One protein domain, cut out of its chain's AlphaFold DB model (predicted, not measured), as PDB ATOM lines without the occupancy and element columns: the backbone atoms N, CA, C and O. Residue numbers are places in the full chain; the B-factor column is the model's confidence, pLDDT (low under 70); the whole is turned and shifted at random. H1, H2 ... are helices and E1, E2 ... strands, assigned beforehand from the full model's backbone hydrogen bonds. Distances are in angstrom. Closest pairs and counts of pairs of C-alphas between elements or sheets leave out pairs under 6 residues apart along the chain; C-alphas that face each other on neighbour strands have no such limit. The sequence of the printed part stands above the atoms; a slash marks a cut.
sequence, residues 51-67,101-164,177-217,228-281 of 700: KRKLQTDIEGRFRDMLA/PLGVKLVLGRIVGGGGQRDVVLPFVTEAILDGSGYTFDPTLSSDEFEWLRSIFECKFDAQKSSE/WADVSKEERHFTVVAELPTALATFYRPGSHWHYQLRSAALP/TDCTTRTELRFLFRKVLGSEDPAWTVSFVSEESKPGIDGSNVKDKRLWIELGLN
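Overview. This is residues 51 to 67, 101 to 164, 177 to 217 and 228 to 281 of the 700 residues of the protein "Hypothetical protein" of Polarella glacialis (UniProt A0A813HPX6). A strongly twisted sheet forks at E1: a slab of long strands, E4, E7, E8 and E9, has the long helix H2 slanting over it, and a smaller wing, E6, E5 and E2, has H1 over E5 and E2. E3 pairs with the far part of E1. The 176 printed residues hold two named helices and nine named strands, in the order H1 E1 E2 E3 H2 E4 E5 E6 E7 E8 E9; the class is mixed, helices and strands, and the neighbour strands are antiparallel. The whole is compact, with a radius of gyration of the C-alphas of 17.9 A and spans of 53 by 47 by 34 A.

Along the chain. H1, residues 51 to 67, runs 24.8 A from C-alpha 51 at (6.694, 36.505, -60.925). E1 is residues 105 to 113, 23.3 A, and bends by 58 degrees at residue 108. E2 is residues 128 to 130 and E3 residues 135 to 138. H2, residues 143 to 164, is 31.5 A long and begins at (-7.360, 46.249, -30.016). E4, residues 179 to 190, is 32.8 A long and bends by 58 degrees at residue 187. E5 is residues 195 to 201 and E6 residues 208 to 213. E7, residues 230 to 241, is 32.3 A long; E8, residues 250 to 260, 30.9 A. E9, residues 272 to 280, is 25.8 A long and ends at (-12.628, 55.931, -52.940).

Arrangement. The sheet is branched at E1, with E3 and E9 on one side of it and E6 on the other side. N 112 and O 136 are 2.9 A apart between E1 and E3, N 106 and O 278 2.9 A between E1 and E9, and N 107 and O 210 2.9 A between E1 and E6. E7, E8 and E9 form a meander, each strand the antiparallel neighbour of the one before; N 236 and O 255 are 2.9 A apart, and N 254 and O 277 2.8 A. The edge strand E4 is beside E7, with N 185 and O 235 2.8 A apart. E5 and E6 are a hairpin, with N 197 and O 211 2.8 A apart. The edge strand E2 is beside E5, with N 130 and O 199 2.8 A apart. H2 is on the sheet at a height of 9.9 A, over E4, E7, E8 and E9. It runs only just slantwise to the strands, at 30.0 degrees to E7 on the local plane. Its closest C-alphas to E9 are those of Phe 146 and Leu 274, 6.8 A. H1 is on the sheet at a height of 9.0 A, over E2 and E5, and runs along the strands, at 14 degrees to E5 on the local plane. The closest C-alphas of H1 and E2 are those of Ile 58 and Ile 129, 6.7 A. H1 and H2 are apart. Every O i to N i+4 pair is within hydrogen-bond range in H2, and 11 of 13 in H1.

Size, cuts and confidence. The C-alphas farthest apart are those of Arg 52 and Asp 265, 54.4 A. Three stretches are not printed: residues 68 to 100, 165 to 176 and 218 to 227, with C-alpha gaps of 12.6, 11.6 and 18.6 A. The links E1 to E2 and E8 to E9 are long. The mean pLDDT of the printed part is 73.3, with 74 residues under 70, among them residues 51 to 64 and 261 to 271.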
ATOM      1  N   LYS A  51       6.962  35.372 -61.830       32.97
ATOM      2  CA  LYS A  51       6.694  36.505 -60.925       32.97
ATOM      3  C   LYS A  51       6.006  37.705 -61.601       32.97
ATOM      4  O   LYS A  51       5.160  38.359 -61.007       32.97
ATOM      5  N   ARG A  52       6.381  38.023 -62.845       36.09
ATOM      6  CA  ARG A  52       6.135  39.355 -63.438       36.09
ATOM      7  C   ARG A  52       4.905  39.460 -64.351       36.09
ATOM      8  O   ARG A  52       4.486  40.571 -64.671       36.09
ATOM      9  N   LYS A  53       4.338  38.322 -64.764       35.09
ATOM     10  CA  LYS A  53       3.027  38.253 -65.430       35.09
ATOM     11  C   LYS A  53       1.901  38.507 -64.417       35.09
ATOM     12  O   LYS A  53       0.965  39.240 -64.696       35.09
ATOM     13  N   LEU A  54       2.109  38.041 -63.184       38.78
ATOM     14  CA  LEU A  54       1.136  38.094 -62.100       38.78
ATOM     15  C   LEU A  54       0.833  39.520 -61.592       38.78
ATOM     16  O   LEU A  54      -0.327  39.826 -61.381       38.78
ATOM     17  N   GLN A  55       1.808  40.426 -61.459       39.66
ATOM     18  CA  GLN A  55       1.558  41.795 -60.954       39.66
ATOM     19  C   GLN A  55       0.724  42.657 -61.924       39.66
ATOM     20  O   GLN A  55      -0.239  43.301 -61.511       39.66
ATOM     21  N   THR A  56       1.028  42.609 -63.225       44.66
ATOM     22  CA  THR A  56       0.227  43.279 -64.267       44.66
ATOM     23  C   THR A  56      -1.144  42.609 -64.438       44.66
ATOM     24  O   THR A  56      -2.143  43.305 -64.615       44.66
ATOM     25  N   ASP A  57      -1.222  41.280 -64.299       53.09
ATOM     26  CA  ASP A  57      -2.497  40.552 -64.265       53.09
ATOM     27  C   ASP A  57      -3.341  40.929 -63.040       53.09
ATOM     28  O   ASP A  57      -4.561  40.989 -63.144       53.09
ATOM     29  N   ILE A  58      -2.728  41.210 -61.890       57.66
ATOM     30  CA  ILE A  58      -3.432  41.603 -60.663       57.66
ATOM     31  C   ILE A  58      -4.015  43.002 -60.782       57.66
ATOM     32  O   ILE A  58      -5.183  43.188 -60.456       57.66
ATOM     33  N   GLU A  59      -3.253  43.975 -61.277       59.50
ATOM     34  CA  GLU A  59      -3.781  45.321 -61.528       59.50
ATOM     35  C   GLU A  59      -4.843  45.317 -62.628       59.50
ATOM     36  O   GLU A  59      -5.860  46.009 -62.522       59.50
ATOM     37  N   GLY A  60      -4.646  44.498 -63.665       58.94
ATOM     38  CA  GLY A  60      -5.634  44.250 -64.709       58.94
ATOM     39  C   GLY A  60      -6.927  43.651 -64.154       58.94
ATOM     40  O   GLY A  60      -7.996  44.203 -64.403       58.94
ATOM     41  N   ARG A  61      -6.831  42.586 -63.347       63.59
ATOM     42  CA  ARG A  61      -7.968  41.904 -62.706       63.59
ATOM     43  C   ARG A  61      -8.669  42.784 -61.682       63.59
ATOM     44  O   ARG A  61      -9.889  42.848 -61.698       63.59
ATOM     45  N   PHE A  62      -7.923  43.484 -60.830       68.69
ATOM     46  CA  PHE A  62      -8.470  44.448 -59.873       68.69
ATOM     47  C   PHE A  62      -9.317  45.496 -60.596       68.69
ATOM     48  O   PHE A  62     -10.452  45.772 -60.216       68.69
ATOM     49  N   ARG A  63      -8.799  46.018 -61.708       67.50
ATOM     50  CA  ARG A  63      -9.514  46.969 -62.553       67.50
ATOM     51  C   ARG A  63     -10.734  46.360 -63.238       67.50
ATOM     52  O   ARG A  63     -11.780  46.997 -63.242       67.50
ATOM     53  N   ASP A  64     -10.625  45.154 -63.795       67.44
ATOM     54  CA  ASP A  64     -11.751  44.453 -64.425       67.44
ATOM     55  C   ASP A  64     -12.863  44.159 -63.407       67.44
ATOM     56  O   ASP A  64     -14.045  44.316 -63.707       67.44
ATOM     57  N   MET A  65     -12.496  43.822 -62.169       70.44
ATOM     58  CA  MET A  65     -13.429  43.654 -61.057       70.44
ATOM     59  C   MET A  65     -14.148  44.967 -60.754       70.44
ATOM     60  O   MET A  65     -15.373  44.995 -60.831       70.44
ATOM     61  N   LEU A  66     -13.415  46.069 -60.540       68.75
ATOM     62  CA  LEU A  66     -14.007  47.406 -60.362       68.75
ATOM     63  C   LEU A  66     -14.902  47.811 -61.542       68.75
ATOM     64  O   LEU A  66     -15.923  48.470 -61.368       68.75
ATOM     65  N   ALA A  67     -14.528  47.404 -62.753       64.06
ATOM     66  CA  ALA A  67     -15.251  47.694 -63.980       64.06
ATOM     67  C   ALA A  67     -16.502  46.825 -64.196       64.06
ATOM     68  O   ALA A  67     -17.341  47.232 -65.005       64.06
ATOM     69  N   PRO A 101     -23.325  53.637 -55.419       51.56
ATOM     70  CA  PRO A 101     -23.927  52.653 -56.324       51.56
ATOM     71  C   PRO A 101     -23.256  51.265 -56.326       51.56
ATOM     72  O   PRO A 101     -23.890  50.322 -56.797       51.56
ATOM     73  N   LEU A 102     -22.006  51.118 -55.854       60.53
ATOM     74  CA  LEU A 102     -21.255  49.846 -55.853       60.53
ATOM     75  C   LEU A 102     -20.823  49.393 -54.440       60.53
ATOM     76  O   LEU A 102     -20.683  48.194 -54.184       60.53
ATOM     77  N   GLY A 103     -20.582  50.343 -53.532       69.06
ATOM     78  CA  GLY A 103     -20.152  50.112 -52.149       69.06
ATOM     79  C   GLY A 103     -18.822  49.365 -52.037       69.06
ATOM     80  O   GLY A 103     -18.657  48.486 -51.192       69.06
ATOM     81  N   VAL A 104     -17.890  49.665 -52.935       77.62
ATOM     82  CA  VAL A 104     -16.608  48.989 -53.049       77.62
ATOM     83  C   VAL A 104     -15.622  49.512 -52.010       77.62
ATOM     84  O   VAL A 104     -15.309  50.702 -51.952       77.62
ATOM     85  N   LYS A 105     -15.073  48.589 -51.220       86.62
ATOM     86  CA  LYS A 105     -14.055  48.855 -50.200       86.62
ATOM     87  C   LYS A 105     -12.906  47.866 -50.319       86.62
ATOM     88  O   LYS A 105     -13.105  46.691 -50.627       86.62
ATOM     89  N   LEU A 106     -11.703  48.341 -50.034       89.75
ATOM     90  CA  LEU A 106     -10.559  47.493 -49.736       89.75
ATOM     91  C   LEU A 106     -10.501  47.299 -48.222       89.75
ATOM     92  O   LEU A 106     -10.394  48.265 -47.476       89.75
ATOM     93  N   VAL A 107     -10.604  46.054 -47.771       90.94
ATOM     94  CA  VAL A 107     -10.551  45.687 -46.352       90.94
ATOM     95  C   VAL A 107      -9.211  45.035 -46.068       90.94
ATOM     96  O   VAL A 107      -8.819  44.128 -46.800       90.94
ATOM     97  N   LEU A 108      -8.511  45.485 -45.031       91.75
ATOM     98  CA  LEU A 108      -7.259  44.868 -44.581       91.75
ATOM     99  C   LEU A 108      -7.538  43.669 -43.679       91.75
ATOM    100  O   LEU A 108      -8.546  43.637 -42.976       91.75
ATOM    101  N   GLY A 109      -6.650  42.681 -43.703       90.94
ATOM    102  CA  GLY A 109      -6.812  41.481 -42.890       90.94
ATOM    103  C   GLY A 109      -5.719  40.445 -43.091       90.94
ATOM    104  O   GLY A 109      -4.769  40.644 -43.849       90.94
ATOM    105  N   ARG A 110      -5.885  39.314 -42.411       90.69
ATOM    106  CA  ARG A 110      -4.998  38.148 -42.455       90.69
ATOM    107  C   ARG A 110      -5.643  37.022 -43.247       90.69
ATOM    108  O   ARG A 110      -6.866  36.914 -43.332       90.69
ATOM    109  N   ILE A 111      -4.824  36.149 -43.818       88.19
ATOM    110  CA  ILE A 111      -5.283  34.954 -44.530       88.19
ATOM    111  C   ILE A 111      -4.927  33.763 -43.650       88.19
ATOM    112  O   ILE A 111      -3.752  33.482 -43.443       88.19
ATOM    113  N   VAL A 112      -5.936  33.068 -43.127       86.94
ATOM    114  CA  VAL A 112      -5.777  31.958 -42.175       86.94
ATOM    115  C   VAL A 112      -6.272  30.636 -42.764       86.94
ATOM    116  O   VAL A 112      -7.169  30.607 -43.610       86.94
ATOM    117  N   GLY A 113      -5.667  29.516 -42.357       78.00
ATOM    118  CA  GLY A 113      -6.031  28.189 -42.872       78.00
ATOM    119  C   GLY A 113      -7.419  27.723 -42.408       78.00
ATOM    120  O   GLY A 113      -7.842  28.051 -41.299       78.00
ATOM    121  N   GLY A 114      -8.098  26.897 -43.220       60.56
ATOM    122  CA  GLY A 114      -9.479  26.402 -43.015       60.56
ATOM    123  C   GLY A 114      -9.752  25.512 -41.783       60.56
ATOM    124  O   GLY A 114     -10.718  24.757 -41.779       60.56
ATOM    125  N   GLY A 115      -8.913  25.577 -40.747       58.72
ATOM    126  CA  GLY A 115      -9.052  24.838 -39.487       58.72
ATOM    127  C   GLY A 115      -8.471  25.538 -38.249       58.72
ATOM    128  O   GLY A 115      -8.423  24.915 -37.192       58.72
ATOM    129  N   GLY A 116      -8.028  26.801 -38.346       54.97
ATOM    130  CA  GLY A 116      -7.654  27.605 -37.175       54.97
ATOM    131  C   GLY A 116      -6.402  28.479 -37.326       54.97
ATOM    132  O   GLY A 116      -5.373  28.013 -37.809       54.97
ATOM    133  N   GLN A 117      -6.555  29.728 -36.852       60.72
ATOM    134  CA  GLN A 117      -5.649  30.795 -36.355       60.72
ATOM    135  C   GLN A 117      -4.193  30.950 -36.837       60.72
ATOM    136  O   GLN A 117      -3.496  31.827 -36.333       60.72
ATOM    137  N   ARG A 118      -3.693  30.154 -37.781       68.81
ATOM    138  CA  ARG A 118      -2.343  30.325 -38.327       68.81
ATOM    139  C   ARG A 118      -2.398  30.998 -39.684       68.81
ATOM    140  O   ARG A 118      -3.149  30.552 -40.556       68.81
ATOM    141  N   ASP A 119      -1.554  32.012 -39.837       77.12
ATOM    142  CA  ASP A 119      -1.339  32.694 -41.104       77.12
ATOM    143  C   ASP A 119      -0.903  31.691 -42.171       77.12
ATOM    144  O   ASP A 119      -0.051  30.818 -41.956       77.12
ATOM    145  N   VAL A 120      -1.518  31.809 -43.340       73.06
ATOM    146  CA  VAL A 120      -1.169  31.022 -44.510       73.06
ATOM    147  C   VAL A 120      -0.007  31.715 -45.194       73.06
ATOM    148  O   VAL A 120      -0.178  32.730 -45.857       73.06
ATOM    149  N   VAL A 121       1.177  31.119 -45.094       70.88
ATOM    150  CA  VAL A 121       2.313  31.516 -45.923       70.88
ATOM    151  C   VAL A 121       2.287  30.673 -47.189       70.88
ATOM    152  O   VAL A 121       2.584  29.477 -47.176       70.88
ATOM    153  N   LEU A 122       1.900  31.297 -48.295       68.56
ATOM    154  CA  LEU A 122       1.923  30.674 -49.610       68.56
ATOM    155  C   LEU A 122       3.314  30.849 -50.231       68.56
ATOM    156  O   LEU A 122       3.925  31.907 -50.069       68.56
ATOM    157  N   PRO A 123       3.807  29.864 -51.006       59.75
ATOM    158  CA  PRO A 123       5.123  29.919 -51.649       59.75
ATOM    159  C   PRO A 123       5.170  30.913 -52.824       59.75
ATOM    160  O   PRO A 123       6.057  30.841 -53.677       59.75
ATOM    161  N   PHE A 124       4.198  31.825 -52.906       55.38
ATOM    162  CA  PHE A 124       4.232  32.922 -53.849       55.38
ATOM    163  C   PHE A 124       5.325  33.896 -53.447       55.38
ATOM    164  O   PHE A 124       5.595  34.148 -52.280       55.38
ATOM    165  N   VAL A 125       5.963  34.437 -54.465       49.44
ATOM    166  CA  VAL A 125       7.142  35.292 -54.356       49.44
ATOM    167  C   VAL A 125       6.892  36.665 -54.999       49.44
ATOM    168  O   VAL A 125       7.828  37.451 -55.148       49.44
ATOM    169  N   THR A 126       5.637  36.896 -55.394       51.91
ATOM    170  CA  THR A 126       4.978  38.134 -55.842       51.91
ATOM    171  C   THR A 126       3.521  38.091 -55.394       51.91
ATOM    172  O   THR A 126       3.014  37.003 -55.112       51.91
ATOM    173  N   GLU A 127       2.872  39.253 -55.309       69.12
ATOM    174  CA  GLU A 127       1.448  39.342 -54.971       69.12
ATOM    175  C   GLU A 127       0.609  38.380 -55.824       69.12
ATOM    176  O   GLU A 127       0.980  38.095 -56.964       69.12
ATOM    177  N   ALA A 128      -0.484  37.853 -55.270       69.69
ATOM    178  CA  ALA A 128      -1.383  36.906 -55.932       69.69
ATOM    179  C   ALA A 128      -2.848  37.213 -55.592       69.69
ATOM    180  O   ALA A 128      -3.149  37.553 -54.453       69.69
ATOM    181  N   ILE A 129      -3.771  37.033 -56.542       78.56
ATOM    182  CA  ILE A 129      -5.205  36.938 -56.216       78.56
ATOM    183  C   ILE A 129      -5.506  35.481 -55.866       78.56
ATOM    184  O   ILE A 129      -5.156  34.576 -56.626       78.56
ATOM    185  N   LEU A 130      -6.118  35.250 -54.707       78.56
ATOM    186  CA  LEU A 130      -6.451  33.910 -54.239       78.56
ATOM    187  C   LEU A 130      -7.863  33.504 -54.658       78.56
ATOM    188  O   LEU A 130      -8.849  33.981 -54.092       78.56
ATOM    189  N   ASP A 131      -7.938  32.542 -55.574       67.19
ATOM    190  CA  ASP A 131      -9.177  31.902 -56.012       67.19
ATOM    191  C   ASP A 131      -9.362  30.563 -55.252       67.19
ATOM    192  O   ASP A 131      -8.496  29.689 -55.319       67.19
ATOM    193  N   GLY A 132     -10.467  30.374 -54.511       63.81
ATOM    194  CA  GLY A 132     -10.818  29.088 -53.869       63.81
ATOM    195  C   GLY A 132     -11.227  29.153 -52.387       63.81
ATOM    196  O   GLY A 132     -11.237  30.215 -51.778       63.81
ATOM    197  N   SER A 133     -11.573  27.996 -51.803       64.50
ATOM    198  CA  SER A 133     -12.161  27.854 -50.452       64.50
ATOM    199  C   SER A 133     -11.210  27.296 -49.377       64.50
ATOM    200  O   SER A 133     -11.643  26.939 -48.285       64.50
ATOM    201  N   GLY A 134      -9.908  27.195 -49.671       71.94
ATOM    202  CA  GLY A 134      -8.906  26.610 -48.763       71.94
ATOM    203  C   GLY A 134      -8.395  27.539 -47.652       71.94
ATOM    204  O   GLY A 134      -7.574  27.116 -46.835       71.94
ATOM    205  N   TYR A 135      -8.849  28.792 -47.622       83.06
ATOM    206  CA  TYR A 135      -8.429  29.817 -46.669       83.06
ATOM    207  C   TYR A 135      -9.631  30.630 -46.177       83.06
ATOM    208  O   TYR A 135     -10.701  30.619 -46.783       83.06
ATOM    209  N   THR A 136      -9.449  31.354 -45.078       86.06
ATOM    210  CA  THR A 136     -10.383  32.367 -44.581       86.06
ATOM    211  C   THR A 136      -9.668  33.710 -44.531       86.06
ATOM    212  O   THR A 136      -8.516  33.779 -44.109       86.06
ATOM    213  N   PHE A 137     -10.332  34.770 -44.985       88.06
ATOM    214  CA  PHE A 137      -9.847  36.137 -44.814       88.06
ATOM    215  C   PHE A 137     -10.421  36.700 -43.512       88.06
ATOM    216  O   PHE A 137     -11.631  36.913 -43.418       88.06
ATOM    217  N   ASP A 138      -9.566  36.900 -42.514       89.19
ATOM    218  CA  ASP A 138      -9.919  37.479 -41.220       89.19
ATOM    219  C   ASP A 138      -9.574  38.978 -41.215       89.19
ATOM    220  O   ASP A 138      -8.393  39.324 -41.132       89.19
ATOM    221  N   PRO A 139     -10.567  39.879 -41.315       89.44
ATOM    222  CA  PRO A 139     -10.325  41.317 -41.281       89.44
ATOM    223  C   PRO A 139     -10.024  41.840 -39.870       89.44
ATOM    224  O   PRO A 139      -9.748  43.024 -39.717       89.44
ATOM    225  N   THR A 140     -10.126  41.003 -38.833       89.62
ATOM    226  CA  THR A 140     -10.103  41.454 -37.440       89.62
ATOM    227  C   THR A 140      -8.686  41.809 -36.995       89.62
ATOM    228  O   THR A 140      -7.797  40.955 -36.978       89.62
ATOM    229  N   LEU A 141      -8.496  43.061 -36.582       89.31
ATOM    230  CA  LEU A 141      -7.317  43.541 -35.870       89.31
ATOM    231  C   LEU A 141      -7.490  43.330 -34.361       89.31
ATOM    232  O   LEU A 141      -8.600  43.411 -33.824       89.31
ATOM    233  N   SER A 142      -6.380  43.116 -33.653       90.12
ATOM    234  CA  SER A 142      -6.377  43.243 -32.194       90.12
ATOM    235  C   SER A 142      -6.643  44.695 -31.774       90.12
ATOM    236  O   SER A 142      -6.391  45.637 -32.529       90.12
ATOM    237  N   SER A 143      -7.132  44.898 -30.547       89.31
ATOM    238  CA  SER A 143      -7.360  46.249 -30.016       89.31
ATOM    239  C   SER A 143      -6.085  47.095 -30.014       89.31
ATOM    240  O   SER A 143      -6.137  48.270 -30.363       89.31
ATOM    241  N   ASP A 144      -4.936  46.487 -29.718       88.94
ATOM    242  CA  ASP A 144      -3.651  47.184 -29.712       88.94
ATOM    243  C   ASP A 144      -3.197  47.579 -31.127       88.94
ATOM    244  O   ASP A 144      -2.615  48.648 -31.310       88.94
ATOM    245  N   GLU A 145      -3.417  46.726 -32.135       88.69
ATOM    246  CA  GLU A 145      -3.157  47.024 -33.557       88.69
ATOM    247  C   GLU A 145      -4.011  48.178 -34.061       88.69
ATOM    248  O   GLU A 145      -3.490  49.130 -34.648       88.69
ATOM    249  N   PHE A 146      -5.302  48.117 -33.755       90.94
ATOM    250  CA  PHE A 146      -6.282  49.112 -34.152       90.94
ATOM    251  C   PHE A 146      -5.998  50.492 -33.542       90.94
ATOM    252  O   PHE A 146      -5.907  51.475 -34.278       90.94
ATOM    253  N   GLU A 147      -5.812  50.575 -32.221       89.81
ATOM    254  CA  GLU A 147      -5.609  51.856 -31.527       89.81
ATOM    255  C   GLU A 147      -4.257  52.499 -31.860       89.81
ATOM    256  O   GLU A 147      -4.163  53.715 -32.009       89.81
ATOM    257  N   TRP A 148      -3.204  51.702 -32.055       87.69
ATOM    258  CA  TRP A 148      -1.911  52.225 -32.500       87.69
ATOM    259  C   TRP A 148      -1.998  52.855 -33.888       87.69
ATOM    260  O   TRP A 148      -1.587  54.004 -34.057       87.69
ATOM    261  N   LEU A 149      -2.561  52.145 -34.873       85.25
ATOM    262  CA  LEU A 149      -2.657  52.691 -36.223       85.25
ATOM    263  C   LEU A 149      -3.552  53.933 -36.224       85.25
ATOM    264  O   LEU A 149      -3.210  54.940 -36.837       85.25
ATOM    265  N   ARG A 150      -4.655  53.900 -35.469       88.81
ATOM    266  CA  ARG A 150      -5.515  55.065 -35.260       88.81
ATOM    267  C   ARG A 150      -4.726  56.251 -34.706       88.81
ATOM    268  O   ARG A 150      -4.848  57.348 -35.244       88.81
ATOM    269  N   SER A 151      -3.896  56.037 -33.686       85.50
ATOM    270  CA  SER A 151      -3.097  57.105 -33.074       85.50
ATOM    271  C   SER A 151      -2.123  57.750 -34.063       85.50
ATOM    272  O   SER A 151      -1.953  58.968 -34.048       85.50
ATOM    273  N   ILE A 152      -1.545  56.961 -34.977       80.62
ATOM    274  CA  ILE A 152      -0.677  57.478 -36.038       80.62
ATOM    275  C   ILE A 152      -1.470  58.406 -36.965       80.62
ATOM    276  O   ILE A 152      -1.021  59.510 -37.266       80.62
ATOM    277  N   PHE A 153      -2.667  57.997 -37.387       81.19
ATOM    278  CA  PHE A 153      -3.522  58.822 -38.241       81.19
ATOM    279  C   PHE A 153      -3.979  60.104 -37.561       81.19
ATOM    280  O   PHE A 153      -3.951  61.159 -38.189       81.19
ATOM    281  N   GLU A 154      -4.399  60.021 -36.299       84.81
ATOM    282  CA  GLU A 154      -4.835  61.184 -35.525       84.81
ATOM    283  C   GLU A 154      -3.679  62.172 -35.328       84.81
ATOM    284  O   GLU A 154      -3.831  63.345 -35.658       84.81
ATOM    285  N   CYS A 155      -2.498  61.690 -34.926       78.06
ATOM    286  CA  CYS A 155      -1.301  62.521 -34.771       78.06
ATOM    287  C   CYS A 155      -0.956  63.272 -36.061       78.06
ATOM    288  O   CYS A 155      -0.734  64.487 -36.061       78.06
ATOM    289  N   LYS A 156      -0.949  62.561 -37.192       73.19
ATOM    290  CA  LYS A 156      -0.609  63.182 -38.467       73.19
ATOM    291  C   LYS A 156      -1.710  64.126 -38.975       73.19
ATOM    292  O   LYS A 156      -1.396  65.204 -39.481       73.19
ATOM    293  N   PHE A 157      -2.985  63.782 -38.782       78.50
ATOM    294  CA  PHE A 157      -4.117  64.670 -39.065       78.50
ATOM    295  C   PHE A 157      -4.003  65.995 -38.294       78.50
ATOM    296  O   PHE A 157      -4.138  67.069 -38.887       78.50
ATOM    297  N   ASP A 158      -3.684  65.929 -37.001       78.12
ATOM    298  CA  ASP A 158      -3.514  67.107 -36.147       78.12
ATOM    299  C   ASP A 158      -2.314  67.965 -36.587       78.12
ATOM    300  O   ASP A 158      -2.402  69.201 -36.620       78.12
ATOM    301  N   ALA A 159      -1.212  67.328 -37.003       68.69
ATOM    302  CA  ALA A 159      -0.050  68.019 -37.564       68.69
ATOM    303  C   ALA A 159      -0.402  68.797 -38.847       68.69
ATOM    304  O   ALA A 159       0.015  69.947 -39.009       68.69
ATOM    305  N   GLN A 160      -1.218  68.214 -39.731       67.25
ATOM    306  CA  GLN A 160      -1.683  68.880 -40.950       67.25
ATOM    307  C   GLN A 160      -2.658  70.034 -40.664       67.25
ATOM    308  O   GLN A 160      -2.533  71.107 -41.252       67.25
ATOM    309  N   LYS A 161      -3.603  69.878 -39.730       70.31
ATOM    310  CA  LYS A 161      -4.498  70.986 -39.342       70.31
ATOM    311  C   LYS A 161      -3.731  72.154 -38.717       70.31
ATOM    312  O   LYS A 161      -4.055  73.321 -38.952       70.31
ATOM    313  N   SER A 162      -2.671  71.850 -37.972       66.31
ATOM    314  CA  SER A 162      -1.794  72.864 -37.385       66.31
ATOM    315  C   SER A 162      -1.024  73.658 -38.453       66.31
ATOM    316  O   SER A 162      -0.868  74.870 -38.307       66.31
ATOM    317  N   SER A 163      -0.596  73.022 -39.553       59.72
ATOM    318  CA  SER A 163       0.093  73.708 -40.658       59.72
ATOM    319  C   SER A 163      -0.849  74.561 -41.520       59.72
ATOM    320  O   SER A 163      -0.468  75.669 -41.903       59.72
ATOM    321  N   GLU A 164      -2.099  74.131 -41.739       55.19
ATOM    322  CA  GLU A 164      -3.145  74.912 -42.432       55.19
ATOM    323  C   GLU A 164      -3.476  76.241 -41.729       55.19
ATOM    324  O   GLU A 164      -3.863  77.212 -42.381       55.19
ATOM    325  N   TRP A 177      -2.846  67.132 -51.408       59.66
ATOM    326  CA  TRP A 177      -4.247  67.146 -50.985       59.66
ATOM    327  C   TRP A 177      -4.675  68.551 -50.584       59.66
ATOM    328  O   TRP A 177      -3.939  69.258 -49.895       59.66
ATOM    329  N   ALA A 178      -5.879  68.931 -51.003       58.06
ATOM    330  CA  ALA A 178      -6.430  70.258 -50.773       58.06
ATOM    331  C   ALA A 178      -7.220  70.368 -49.462       58.06
ATOM    332  O   ALA A 178      -7.362  71.472 -48.946       58.06
ATOM    333  N   ASP A 179      -7.751  69.255 -48.945       71.25
ATOM    334  CA  ASP A 179      -8.463  69.204 -47.665       71.25
ATOM    335  C   ASP A 179      -8.416  67.799 -47.056       71.25
ATOM    336  O   ASP A 179      -8.485  66.788 -47.765       71.25
ATOM    337  N   VAL A 180      -8.329  67.745 -45.728       76.19
ATOM    338  CA  VAL A 180      -8.441  66.519 -44.938       76.19
ATOM    339  C   VAL A 180      -9.402  66.765 -43.778       76.19
ATOM    340  O   VAL A 180      -9.289  67.752 -43.046       76.19
ATOM    341  N   SER A 181     -10.352  65.849 -43.596       83.69
ATOM    342  CA  SER A 181     -11.380  65.915 -42.552       83.69
ATOM    343  C   SER A 181     -11.550  64.578 -41.831       83.69
ATOM    344  O   SER A 181     -11.168  63.523 -42.337       83.69
ATOM    345  N   LYS A 182     -12.108  64.637 -40.621       89.25
ATOM    346  CA  LYS A 182     -12.366  63.493 -39.742       89.25
ATOM    347  C   LYS A 182     -13.840  63.503 -39.339       89.25
ATOM    348  O   LYS A 182     -14.355  64.548 -38.945       89.25
ATOM    349  N   GLU A 183     -14.503  62.356 -39.434       88.62
ATOM    350  CA  GLU A 183     -15.927  62.180 -39.134       88.62
ATOM    351  C   GLU A 183     -16.152  60.893 -38.334       88.62
ATOM    352  O   GLU A 183     -15.545  59.865 -38.626       88.62
ATOM    353  N   GLU A 184     -17.040  60.933 -37.342       88.50
ATOM    354  CA  GLU A 184     -17.449  59.756 -36.574       88.50
ATOM    355  C   GLU A 184     -18.913  59.422 -36.876       88.50
ATOM    356  O   GLU A 184     -19.797  60.272 -36.749       88.50
ATOM    357  N   ARG A 185     -19.179  58.183 -37.295       83.12
ATOM    358  CA  ARG A 185     -20.507  57.716 -37.709       83.12
ATOM    359  C   ARG A 185     -20.943  56.521 -36.877       83.12
ATOM    360  O   ARG A 185     -20.153  55.624 -36.602       83.12
ATOM    361  N   HIS A 186     -22.230  56.497 -36.542       82.56
ATOM    362  CA  HIS A 186     -22.861  55.426 -35.778       82.56
ATOM    363  C   HIS A 186     -24.134  54.980 -36.488       82.56
ATOM    364  O   HIS A 186     -25.022  55.797 -36.745       82.56
ATOM    365  N   PHE A 187     -24.232  53.696 -36.816       79.19
ATOM    366  CA  PHE A 187     -25.414  53.140 -37.467       79.19
ATOM    367  C   PHE A 187     -25.584  51.651 -37.155       79.19
ATOM    368  O   PHE A 187     -24.652  50.958 -36.754       79.19
ATOM    369  N   THR A 188     -26.813  51.163 -37.297       72.38
ATOM    370  CA  THR A 188     -27.156  49.750 -37.106       72.38
ATOM    371  C   THR A 188     -27.117  49.044 -38.455       72.38
ATOM    372  O   THR A 188     -27.759  49.504 -39.397       72.38
ATOM    373  N   VAL A 189     -26.379  47.939 -38.548       68.75
ATOM    374  CA  VAL A 189     -26.269  47.130 -39.772       68.75
ATOM    375  C   VAL A 189     -26.855  45.739 -39.551       68.75
ATOM    376  O   VAL A 189     -26.814  45.205 -38.444       68.75
ATOM    377  N   VAL A 190     -27.437  45.162 -40.604       60.56
ATOM    378  CA  VAL A 190     -27.830  43.745 -40.628       60.56
ATOM    379  C   VAL A 190     -26.560  42.922 -40.831       60.56
ATOM    380  O   VAL A 190     -25.708  43.321 -41.621       60.56
ATOM    381  N   ALA A 191     -26.423  41.796 -40.127       53.56
ATOM    382  CA  ALA A 191     -25.243  40.931 -40.137       53.56
ATOM    383  C   ALA A 191     -25.006  40.167 -41.466       53.56
ATOM    384  O   ALA A 191     -24.663  38.987 -41.459       53.56
ATOM    385  N   GLU A 192     -25.157  40.819 -42.620       54.97
ATOM    386  CA  GLU A 192     -24.660  40.314 -43.900       54.97
ATOM    387  C   GLU A 192     -23.315  40.975 -44.212       54.97
ATOM    388  O   GLU A 192     -23.208  42.189 -44.392       54.97
ATOM    389  N   LEU A 193     -22.253  40.165 -44.244       53.78
ATOM    390  CA  LEU A 193     -20.920  40.642 -44.600       53.78
ATOM    391  C   LEU A 193     -20.904  41.105 -46.068       53.78
ATOM    392  O   LEU A 193     -21.423  40.393 -46.929       53.78
ATOM    393  N   PRO A 194     -20.250  42.240 -46.381       65.12
ATOM    394  CA  PRO A 194     -20.007  42.661 -47.758       65.12
ATOM    395  C   PRO A 194     -19.382  41.527 -48.581       65.12
ATOM    396  O   PRO A 194     -18.444  40.863 -48.121       65.12
ATOM    397  N   THR A 195     -19.884  41.306 -49.796       72.19
ATOM    398  CA  THR A 195     -19.437  40.205 -50.657       72.19
ATOM    399  C   THR A 195     -17.971  40.395 -51.033       72.19
ATOM    400  O   THR A 195     -17.593  41.414 -51.616       72.19
ATOM    401  N   ALA A 196     -17.135  39.403 -50.725       79.50
ATOM    402  CA  ALA A 196     -15.751  39.375 -51.176       79.50
ATOM    403  C   ALA A 196     -15.699  39.196 -52.700       79.50
ATOM    404  O   ALA A 196     -16.180  38.195 -53.230       79.50
ATOM    405  N   LEU A 197     -15.096  40.161 -53.393       78.31
ATOM    406  CA  LEU A 197     -14.863  40.113 -54.836       78.31
ATOM    407  C   LEU A 197     -13.516  39.469 -55.163       78.31
ATOM    408  O   LEU A 197     -13.420  38.690 -56.108       78.31
ATOM    409  N   ALA A 198     -12.477  39.793 -54.389       83.69
ATOM    410  CA  ALA A 198     -11.149  39.210 -54.550       83.69
ATOM    411  C   ALA A 198     -10.292  39.383 -53.299       83.69
ATOM    412  O   ALA A 198     -10.310  40.442 -52.674       83.69
ATOM    413  N   THR A 199      -9.492  38.367 -52.983       86.94
ATOM    414  CA  THR A 199      -8.493  38.415 -51.909       86.94
ATOM    415  C   THR A 199      -7.099  38.510 -52.512       86.94
ATOM    416  O   THR A 199      -6.725  37.665 -53.325       86.94
ATOM    417  N   PHE A 200      -6.322  39.501 -52.093       87.12
ATOM    418  CA  PHE A 200      -4.972  39.771 -52.574       87.12
ATOM    419  C   PHE A 200      -3.961  39.346 -51.509       87.12
ATOM    420  O   PHE A 200      -3.869  39.948 -50.441       87.12
ATOM    421  N   TYR A 201      -3.209  38.291 -51.801       84.06
ATOM    422  CA  TYR A 201      -2.128  37.779 -50.970       84.06
ATOM    423  C   TYR A 201      -0.827  38.532 -51.244       84.06
ATOM    424  O   TYR A 201      -0.348  38.548 -52.379       84.06
ATOM    425  N   ARG A 202      -0.226  39.073 -50.183       83.62
ATOM    426  CA  ARG A 202       1.074  39.760 -50.169       83.62
ATOM    427  C   ARG A 202       2.169  38.818 -49.645       83.62
ATOM    428  O   ARG A 202       2.166  38.503 -48.458       83.62
ATOM    429  N   PRO A 203       3.118  38.363 -50.477       69.88
ATOM    430  CA  PRO A 203       4.246  37.565 -50.009       69.88
ATOM    431  C   PRO A 203       5.095  38.293 -48.981       69.88
ATOM    432  O   PRO A 203       5.395  39.470 -49.153       69.88
ATOM    433  N   GLY A 204       5.547  37.563 -47.964       68.62
ATOM    434  CA  GLY A 204       6.428  38.113 -46.934       68.62
ATOM    435  C   GLY A 204       5.745  39.096 -45.980       68.62
ATOM    436  O   GLY A 204       6.423  39.634 -45.115       68.62
ATOM    437  N   SER A 205       4.431  39.300 -46.112       77.38
ATOM    438  CA  SER A 205       3.623  40.090 -45.186       77.38
ATOM    439  C   SER A 205       2.602  39.197 -44.485       77.38
ATOM    440  O   SER A 205       2.055  38.277 -45.095       77.38
ATOM    441  N   HIS A 206       2.338  39.484 -43.212       83.38
ATOM    442  CA  HIS A 206       1.207  38.943 -42.451       83.38
ATOM    443  C   HIS A 206      -0.105  39.654 -42.808       83.38
ATOM    444  O   HIS A 206      -1.192  39.142 -42.538       83.38
ATOM    445  N   TRP A 207       0.001  40.828 -43.433       88.69
ATOM    446  CA  TRP A 207      -1.121  41.675 -43.795       88.69
ATOM    447  C   TRP A 207      -1.400  41.618 -45.293       88.69
ATOM    448  O   TRP A 207      -0.525  41.716 -46.158       88.69
ATOM    449  N   HIS A 208      -2.676  41.451 -45.593       91.06
ATOM    450  CA  HIS A 208      -3.232  41.277 -46.921       91.06
ATOM    451  C   HIS A 208      -4.453  42.182 -47.064       91.06
ATOM    452  O   HIS A 208      -4.860  42.859 -46.117       91.06
ATOM    453  N   TYR A 209      -5.078  42.180 -48.236       91.62
ATOM    454  CA  TYR A 209      -6.283  42.969 -48.444       91.62
ATOM    455  C   TYR A 209      -7.301  42.245 -49.316       91.62
ATOM    456  O   TYR A 209      -6.964  41.406 -50.151       91.62
ATOM    457  N   GLN A 210      -8.572  42.563 -49.110       89.50
ATOM    458  CA  GLN A 210      -9.693  41.982 -49.827       89.50
ATOM    459  C   GLN A 210     -10.558  43.096 -50.405       89.50
ATOM    460  O   GLN A 210     -11.014  43.983 -49.686       89.50
ATOM    461  N   LEU A 211     -10.799  43.037 -51.711       87.56
ATOM    462  CA  LEU A 211     -11.794  43.871 -52.369       87.56
ATOM    463  C   LEU A 211     -13.177  43.316 -52.048       87.56
ATOM    464  O   LEU A 211     -13.452  42.143 -52.314       87.56
ATOM    465  N   ARG A 212     -14.041  44.155 -51.490       84.56
ATOM    466  CA  ARG A 212     -15.431  43.830 -51.172       84.56
ATOM    467  C   ARG A 212     -16.367  44.817 -51.852       84.56
ATOM    468  O   ARG A 212     -15.994  45.973 -52.019       84.56
ATOM    469  N   SER A 213     -17.563  44.378 -52.227       75.75
ATOM    470  CA  SER A 213     -18.675  45.253 -52.632       75.75
ATOM    471  C   SER A 213     -19.749  45.275 -51.553       75.75
ATOM    472  O   SER A 213     -19.874  44.309 -50.796       75.75
ATOM    473  N   ALA A 214     -20.573  46.325 -51.517       64.38
ATOM    474  CA  ALA A 214     -21.737  46.341 -50.641       64.38
ATOM    475  C   ALA A 214     -22.653  45.151 -50.956       64.38
ATOM    476  O   ALA A 214     -22.773  44.719 -52.108       64.38
ATOM    477  N   ALA A 215     -23.296  44.620 -49.915       49.44
ATOM    478  CA  ALA A 215     -24.430  43.733 -50.100       49.44
ATOM    479  C   ALA A 215     -25.489  44.491 -50.919       49.44
ATOM    480  O   ALA A 215     -25.776  45.657 -50.637       49.44
ATOM    481  N   LEU A 216     -26.043  43.857 -51.958       40.78
ATOM    482  CA  LEU A 216     -27.222  44.400 -52.632       40.78
ATOM    483  C   LEU A 216     -28.282  44.662 -51.553       40.78
ATOM    484  O   LEU A 216     -28.491  43.776 -50.723       40.78
ATOM    485  N   PRO A 217     -28.952  45.828 -51.533       36.75
ATOM    486  CA  PRO A 217     -30.019  46.043 -50.573       36.75
ATOM    487  C   PRO A 217     -31.054  44.942 -50.785       36.75
ATOM    488  O   PRO A 217     -31.649  44.841 -51.863       36.75
ATOM    489  N   THR A 228     -32.752  40.537 -33.669       51.28
ATOM    490  CA  THR A 228     -31.611  39.803 -33.110       51.28
ATOM    491  C   THR A 228     -30.386  39.738 -34.027       51.28
ATOM    492  O   THR A 228     -29.295  39.519 -33.510       51.28
ATOM    493  N   ASP A 229     -30.514  40.009 -35.333       57.31
ATOM    494  CA  ASP A 229     -29.410  39.889 -36.314       57.31
ATOM    495  C   ASP A 229     -28.731  41.230 -36.664       57.31
ATOM    496  O   ASP A 229     -28.063  41.373 -37.692       57.31
ATOM    497  N   CYS A 230     -28.915  42.250 -35.823       62.62
ATOM    498  CA  CYS A 230     -28.343  43.578 -36.037       62.62
ATOM    499  C   CYS A 230     -27.105  43.825 -35.163       62.62
ATOM    500  O   CYS A 230     -27.157  43.622 -33.948       62.62
ATOM    501  N   THR A 231     -26.036  44.367 -35.749       72.06
ATOM    502  CA  THR A 231     -24.849  44.847 -35.023       72.06
ATOM    503  C   THR A 231     -24.808  46.375 -35.007       72.06
ATOM    504  O   THR A 231     -25.357  47.059 -35.878       72.06
ATOM    505  N   THR A 232     -24.200  46.938 -33.963       81.31
ATOM    506  CA  THR A 232     -23.915  48.377 -33.901       81.31
ATOM    507  C   THR A 232     -22.565  48.615 -34.545       81.31
ATOM    508  O   THR A 232     -21.559  48.120 -34.040       81.31
ATOM    509  N   ARG A 233     -22.543  49.383 -35.632       85.81
ATOM    510  CA  ARG A 233     -21.327  49.768 -36.338       85.81
ATOM    511  C   ARG A 233     -20.953  51.202 -35.996       85.81
ATOM    512  O   ARG A 233     -21.754  52.124 -36.158       85.81
ATOM    513  N   THR A 234     -19.718  51.366 -35.545       88.00
ATOM    514  CA  THR A 234     -19.069  52.657 -35.323       88.00
ATOM    515  C   THR A 234     -17.926  52.800 -36.314       88.00
ATOM    516  O   THR A 234     -17.135  51.874 -36.489       88.00
ATOM    517  N   GLU A 235     -17.849  53.944 -36.977       89.50
ATOM    518  CA  GLU A 235     -16.846  54.238 -37.994       89.50
ATOM    519  C   GLU A 235     -16.190  55.585 -37.686       89.50
ATOM    520  O   GLU A 235     -16.852  56.622 -37.736       89.50
ATOM    521  N   LEU A 236     -14.884  55.576 -37.414       91.94
ATOM    522  CA  LEU A 236     -14.059  56.779 -37.432       91.94
ATOM    523  C   LEU A 236     -13.414  56.897 -38.814       91.94
ATOM    524  O   LEU A 236     -12.515  56.131 -39.164       91.94
ATOM    525  N   ARG A 237     -13.888  57.851 -39.608       90.25
ATOM    526  CA  ARG A 237     -13.525  58.029 -41.010       90.25
ATOM    527  C   ARG A 237     -12.636  59.254 -41.194       90.25
ATOM    528  O   ARG A 237     -13.038  60.373 -40.888       90.25
ATOM    529  N   PHE A 238     -11.465  59.043 -41.781       88.62
ATOM    530  CA  PHE A 238     -10.605  60.086 -42.333       88.62
ATOM    531  C   PHE A 238     -10.911  60.243 -43.820       88.62
ATOM    532  O   PHE A 238     -10.903  59.259 -44.562       88.62
ATOM    533  N   LEU A 239     -11.207  61.463 -44.255       85.75
ATOM    534  CA  LEU A 239     -11.554  61.809 -45.629       85.75
ATOM    535  C   LEU A 239     -10.503  62.758 -46.199       85.75
ATOM    536  O   LEU A 239     -10.258  63.824 -45.640       85.75
ATOM    537  N   PHE A 240      -9.938  62.381 -47.341       79.94
ATOM    538  CA  PHE A 240      -8.886  63.114 -48.038       79.94
ATOM    539  C   PHE A 240      -9.415  63.581 -49.391       79.94
ATOM    540  O   PHE A 240      -9.853  62.748 -50.185       79.94
ATOM    541  N   ARG A 241      -9.374  64.887 -49.673       74.88
ATOM    542  CA  ARG A 241      -9.859  65.492 -50.926       74.88
ATOM    543  C   ARG A 241      -8.707  66.144 -51.681       74.88
ATOM    544  O   ARG A 241      -7.981  66.969 -51.124       74.88
ATOM    545  N   LYS A 242      -8.527  65.803 -52.963       67.19
ATOM    546  CA  LYS A 242      -7.511  66.478 -53.800       67.19
ATOM    547  C   LYS A 242      -7.920  67.889 -54.205       67.19
ATOM    548  O   LYS A 242      -7.056  68.681 -54.555       67.19
ATOM    549  N   VAL A 243      -9.214  68.201 -54.185       64.19
ATOM    550  CA  VAL A 243      -9.743  69.499 -54.610       64.19
ATOM    551  C   VAL A 243     -10.621  70.060 -53.495       64.19
ATOM    552  O   VAL A 243     -11.538  69.391 -53.023       64.19
ATOM    553  N   LEU A 244     -10.326  71.285 -53.059       62.84
ATOM    554  CA  LEU A 244     -11.046  71.940 -51.968       62.84
ATOM    555  C   LEU A 244     -12.522  72.120 -52.353       62.84
ATOM    556  O   LEU A 244     -12.826  72.612 -53.437       62.84
ATOM    557  N   GLY A 245     -13.437  71.707 -51.473       59.22
ATOM    558  CA  GLY A 245     -14.882  71.777 -51.730       59.22
ATOM    559  C   GLY A 245     -15.408  70.771 -52.764       59.22
ATOM    560  O   GLY A 245     -16.566  70.872 -53.160       59.22
ATOM    561  N   SER A 246     -14.589  69.805 -53.195       68.56
ATOM    562  CA  SER A 246     -14.961  68.758 -54.151       68.56
ATOM    563  C   SER A 246     -14.713  67.367 -53.565       68.56
ATOM    564  O   SER A 246     -13.679  67.105 -52.955       68.56
ATOM    565  N   GLU A 247     -15.640  66.440 -53.803       61.44
ATOM    566  CA  GLU A 247     -15.487  65.016 -53.462       61.44
ATOM    567  C   GLU A 247     -14.634  64.243 -54.497       61.44
ATOM    568  O   GLU A 247     -14.445  63.032 -54.384       61.44
ATOM    569  N   ASP A 248     -14.102  64.928 -55.512       72.00
ATOM    570  CA  ASP A 248     -13.503  64.331 -56.704       72.00
ATOM    571  C   ASP A 248     -12.046  64.805 -56.920       72.00
ATOM    572  O   ASP A 248     -11.838  65.989 -57.213       72.00
ATOM    573  N   PRO A 249     -11.034  63.909 -56.896       66.44
ATOM    574  CA  PRO A 249     -11.019  62.611 -56.216       66.44
ATOM    575  C   PRO A 249     -10.940  62.752 -54.691       66.44
ATOM    576  O   PRO A 249     -10.108  63.506 -54.174       66.44
ATOM    577  N   ALA A 250     -11.721  61.928 -53.992       79.06
ATOM    578  CA  ALA A 250     -11.635  61.749 -52.551       79.06
ATOM    579  C   ALA A 250     -11.419  60.288 -52.140       79.06
ATOM    580  O   ALA A 250     -11.868  59.352 -52.812       79.06
ATOM    581  N   TRP A 251     -10.724  60.121 -51.017       84.94
ATOM    582  CA  TRP A 251     -10.307  58.842 -50.447       84.94
ATOM    583  C   TRP A 251     -10.710  58.774 -48.991       84.94
ATOM    584  O   TRP A 251     -10.760  59.795 -48.307       84.94
ATOM    585  N   THR A 252     -10.994  57.570 -48.515       87.94
ATOM    586  CA  THR A 252     -11.488  57.372 -47.156       87.94
ATOM    587  C   THR A 252     -10.729  56.273 -46.472       87.94
ATOM    588  O   THR A 252     -10.591  55.196 -47.046       87.94
ATOM    589  N   VAL A 253     -10.341  56.510 -45.230       90.56
ATOM    590  CA  VAL A 253      -9.787  55.476 -44.365       90.56
ATOM    591  C   VAL A 253     -10.647  55.415 -43.133       90.56
ATOM    592  O   VAL A 253     -10.781  56.401 -42.411       90.56
ATOM    593  N   SER A 254     -11.248  54.261 -42.927       91.31
ATOM    594  CA  SER A 254     -12.278  54.068 -41.931       91.31
ATOM    595  C   SER A 254     -11.813  53.034 -40.927       91.31
ATOM    596  O   SER A 254     -11.564  51.883 -41.278       91.31
ATOM    597  N   PHE A 255     -11.705  53.461 -39.676       93.50
ATOM    598  CA  PHE A 255     -11.493  52.610 -38.516       93.50
ATOM    599  C   PHE A 255     -12.862  52.138 -38.039       93.50
ATOM    600  O   PHE A 255     -13.663  52.931 -37.540       93.50
ATOM    601  N   VAL A 256     -13.151  50.857 -38.249       90.81
ATOM    602  CA  VAL A 256     -14.479  50.280 -38.051       90.81
ATOM    603  C   VAL A 256     -14.499  49.389 -36.816       90.81
ATOM    604  O   VAL A 256     -13.617  48.553 -36.624       90.81
ATOM    605  N   SER A 257     -15.539  49.557 -36.005       90.25
ATOM    606  CA  SER A 257     -15.868  48.717 -34.858       90.25
ATOM    607  C   SER A 257     -17.306  48.227 -34.979       90.25
ATOM    608  O   SER A 257     -18.221  49.047 -35.032       90.25
ATOM    609  N   GLU A 258     -17.526  46.915 -34.939       87.00
ATOM    610  CA  GLU A 258     -18.868  46.333 -34.820       87.00
ATOM    611  C   GLU A 258     -19.037  45.578 -33.501       87.00
ATOM    612  O   GLU A 258     -18.189  44.766 -33.127       87.00
ATOM    613  N   GLU A 259     -20.145  45.852 -32.808       83.69
ATOM    614  CA  GLU A 259     -20.561  45.165 -31.581       83.69
ATOM    615  C   GLU A 259     -21.913  44.468 -31.792       83.69
ATOM    616  O   GLU A 259     -22.905  45.099 -32.179       83.69
ATOM    617  N   SER A 260     -21.969  43.166 -31.504       73.38
ATOM    618  CA  SER A 260     -23.222  42.402 -31.486       73.38
ATOM    619  C   SER A 260     -24.131  42.824 -30.328       73.38
ATOM    620  O   SER A 260     -23.659  43.156 -29.235       73.38
ATOM    621  N   LYS A 261     -25.455  42.777 -30.541       65.62
ATOM    622  CA  LYS A 261     -26.424  42.919 -29.442       65.62
ATOM    623  C   LYS A 261     -26.272  41.749 -28.451       65.62
ATOM    624  O   LYS A 261     -25.980  40.633 -28.879       65.62
ATOM    625  N   PRO A 262     -26.472  41.973 -27.138       58.34
ATOM    626  CA  PRO A 262     -26.432  40.897 -26.151       58.34
ATOM    627  C   PRO A 262     -27.530  39.859 -26.428       58.34
ATOM    628  O   PRO A 262     -28.678  40.222 -26.689       58.34
ATOM    629  N   GLY A 263     -27.167  38.575 -26.366       56.50
ATOM    630  CA  GLY A 263     -28.101  37.461 -26.530       56.50
ATOM    631  C   GLY A 263     -29.153  37.406 -25.415       56.50
ATOM    632  O   GLY A 263     -28.933  37.873 -24.297       56.50
ATOM    633  N   ILE A 264     -30.307  36.795 -25.715       50.94
ATOM    634  CA  ILE A 264     -31.438  36.603 -24.779       50.94
ATOM    635  C   ILE A 264     -31.031  35.756 -23.551       50.94
ATOM    636  O   ILE A 264     -31.695  35.786 -22.516       50.94
ATOM    637  N   ASP A 265     -29.919  35.026 -23.634       49.41
ATOM    638  CA  ASP A 265     -29.402  34.105 -22.621       49.41
ATOM    639  C   ASP A 265     -28.438  34.737 -21.595       49.41
ATOM    640  O   ASP A 265     -27.965  34.044 -20.693       49.41
ATOM    641  N   GLY A 266     -28.162  36.045 -21.675       51.09
ATOM    642  CA  GLY A 266     -27.323  36.740 -20.691       51.09
ATOM    643  C   GLY A 266     -25.845  36.326 -20.716       51.09
ATOM    644  O   GLY A 266     -25.107  36.616 -19.768       51.09
ATOM    645  N   SER A 267     -25.388  35.667 -21.786       52.88
ATOM    646  CA  SER A 267     -23.964  35.444 -22.026       52.88
ATOM    647  C   SER A 267     -23.284  36.790 -22.332       52.88
ATOM    648  O   SER A 267     -23.509  37.433 -23.352       52.88
ATOM    649  N   ASN A 268     -22.474  37.277 -21.389       46.62
ATOM    650  CA  ASN A 268     -21.910  38.637 -21.384       46.62
ATOM    651  C   ASN A 268     -20.746  38.855 -22.379       46.62
ATOM    652  O   ASN A 268     -19.943  39.773 -22.199       46.62
ATOM    653  N   VAL A 269     -20.601  38.013 -23.407       50.09
ATOM    654  CA  VAL A 269     -19.499  38.127 -24.370       50.09
ATOM    655  C   VAL A 269     -19.954  39.002 -25.533       50.09
ATOM    656  O   VAL A 269     -20.562  38.539 -26.492       50.09
ATOM    657  N   LYS A 270     -19.676  40.304 -25.427       57.66
ATOM    658  CA  LYS A 270     -19.734  41.209 -26.575       57.66
ATOM    659  C   LYS A 270     -18.608  40.840 -27.542       57.66
ATOM    660  O   LYS A 270     -17.455  41.182 -27.289       57.66
ATOM    661  N   ASP A 271     -18.936  40.181 -28.647       68.88
ATOM    662  CA  ASP A 271     -17.995  40.020 -29.755       68.88
ATOM    663  C   ASP A 271     -17.810  41.378 -30.444       68.88
ATOM    664  O   ASP A 271     -18.633  41.801 -31.259       68.88
ATOM    665  N   LYS A 272     -16.737  42.085 -30.068       82.75
ATOM    666  CA  LYS A 272     -16.302  43.327 -30.711       82.75
ATOM    667  C   LYS A 272     -15.299  42.996 -31.808       82.75
ATOM    668  O   LYS A 272     -14.251  42.414 -31.531       82.75
ATOM    669  N   ARG A 273     -15.599  43.384 -33.045       87.31
ATOM    670  CA  ARG A 273     -14.694  43.222 -34.193       87.31
ATOM    671  C   ARG A 273     -14.171  44.578 -34.633       87.31
ATOM    672  O   ARG A 273     -14.943  45.528 -34.709       87.31
ATOM    673  N   LEU A 274     -12.876  44.646 -34.920       92.44
ATOM    674  CA  LEU A 274     -12.158  45.867 -35.283       92.44
ATOM    675  C   LEU A 274     -11.468  45.667 -36.630       92.44
ATOM    676  O   LEU A 274     -10.778  44.667 -36.795       92.44
ATOM    677  N   TRP A 275     -11.645  46.573 -37.589       92.88
ATOM    678  CA  TRP A 275     -10.960  46.490 -38.883       92.88
ATOM    679  C   TRP A 275     -10.789  47.847 -39.553       92.88
ATOM    680  O   TRP A 275     -11.284  48.867 -39.075       92.88
ATOM    681  N   ILE A 276     -10.075  47.850 -40.678       91.88
ATOM    682  CA  ILE A 276      -9.808  49.047 -41.471       91.88
ATOM    683  C   ILE A 276     -10.398  48.866 -42.866       91.88
ATOM    684  O   ILE A 276     -10.190  47.836 -43.515       91.88
ATOM    685  N   GLU A 277     -11.097  49.894 -43.336       91.19
ATOM    686  CA  GLU A 277     -11.594  49.979 -44.704       91.19
ATOM    687  C   GLU A 277     -10.981  51.174 -45.424       91.19
ATOM    688  O   GLU A 277     -11.028  52.309 -44.951       91.19
ATOM    689  N   LEU A 278     -10.456  50.918 -46.613       90.00
ATOM    690  CA  LEU A 278     -10.059  51.931 -47.569       90.00
ATOM    691  C   LEU A 278     -11.152  52.061 -48.630       90.00
ATOM    692  O   LEU A 278     -11.609  51.075 -49.215       90.00
ATOM    693  N   GLY A 279     -11.562  53.292 -48.906       86.75
ATOM    694  CA  GLY A 279     -12.548  53.610 -49.930       86.75
ATOM    695  C   GLY A 279     -12.088  54.738 -50.841       86.75
ATOM    696  O   GLY A 279     -11.174  55.497 -50.516       86.75
ATOM    697  N   LEU A 280     -12.761  54.842 -51.979       84.88
ATOM    698  CA  LEU A 280     -12.628  55.931 -52.940       84.88
ATOM    699  C   LEU A 280     -14.011  56.467 -53.308       84.88
ATOM    700  O   LEU A 280     -15.024  55.816 -53.049       84.88
ATOM    701  N   ASN A 281     -14.068  57.638 -53.934       82.75
ATOM    702  CA  ASN A 281     -15.301  58.118 -54.549       82.75
ATOM    703  C   ASN A 281     -15.621  57.301 -55.819       82.75
ATOM    704  O   ASN A 281     -15.016  57.483 -56.879       82.75
TER     705      ASN A 281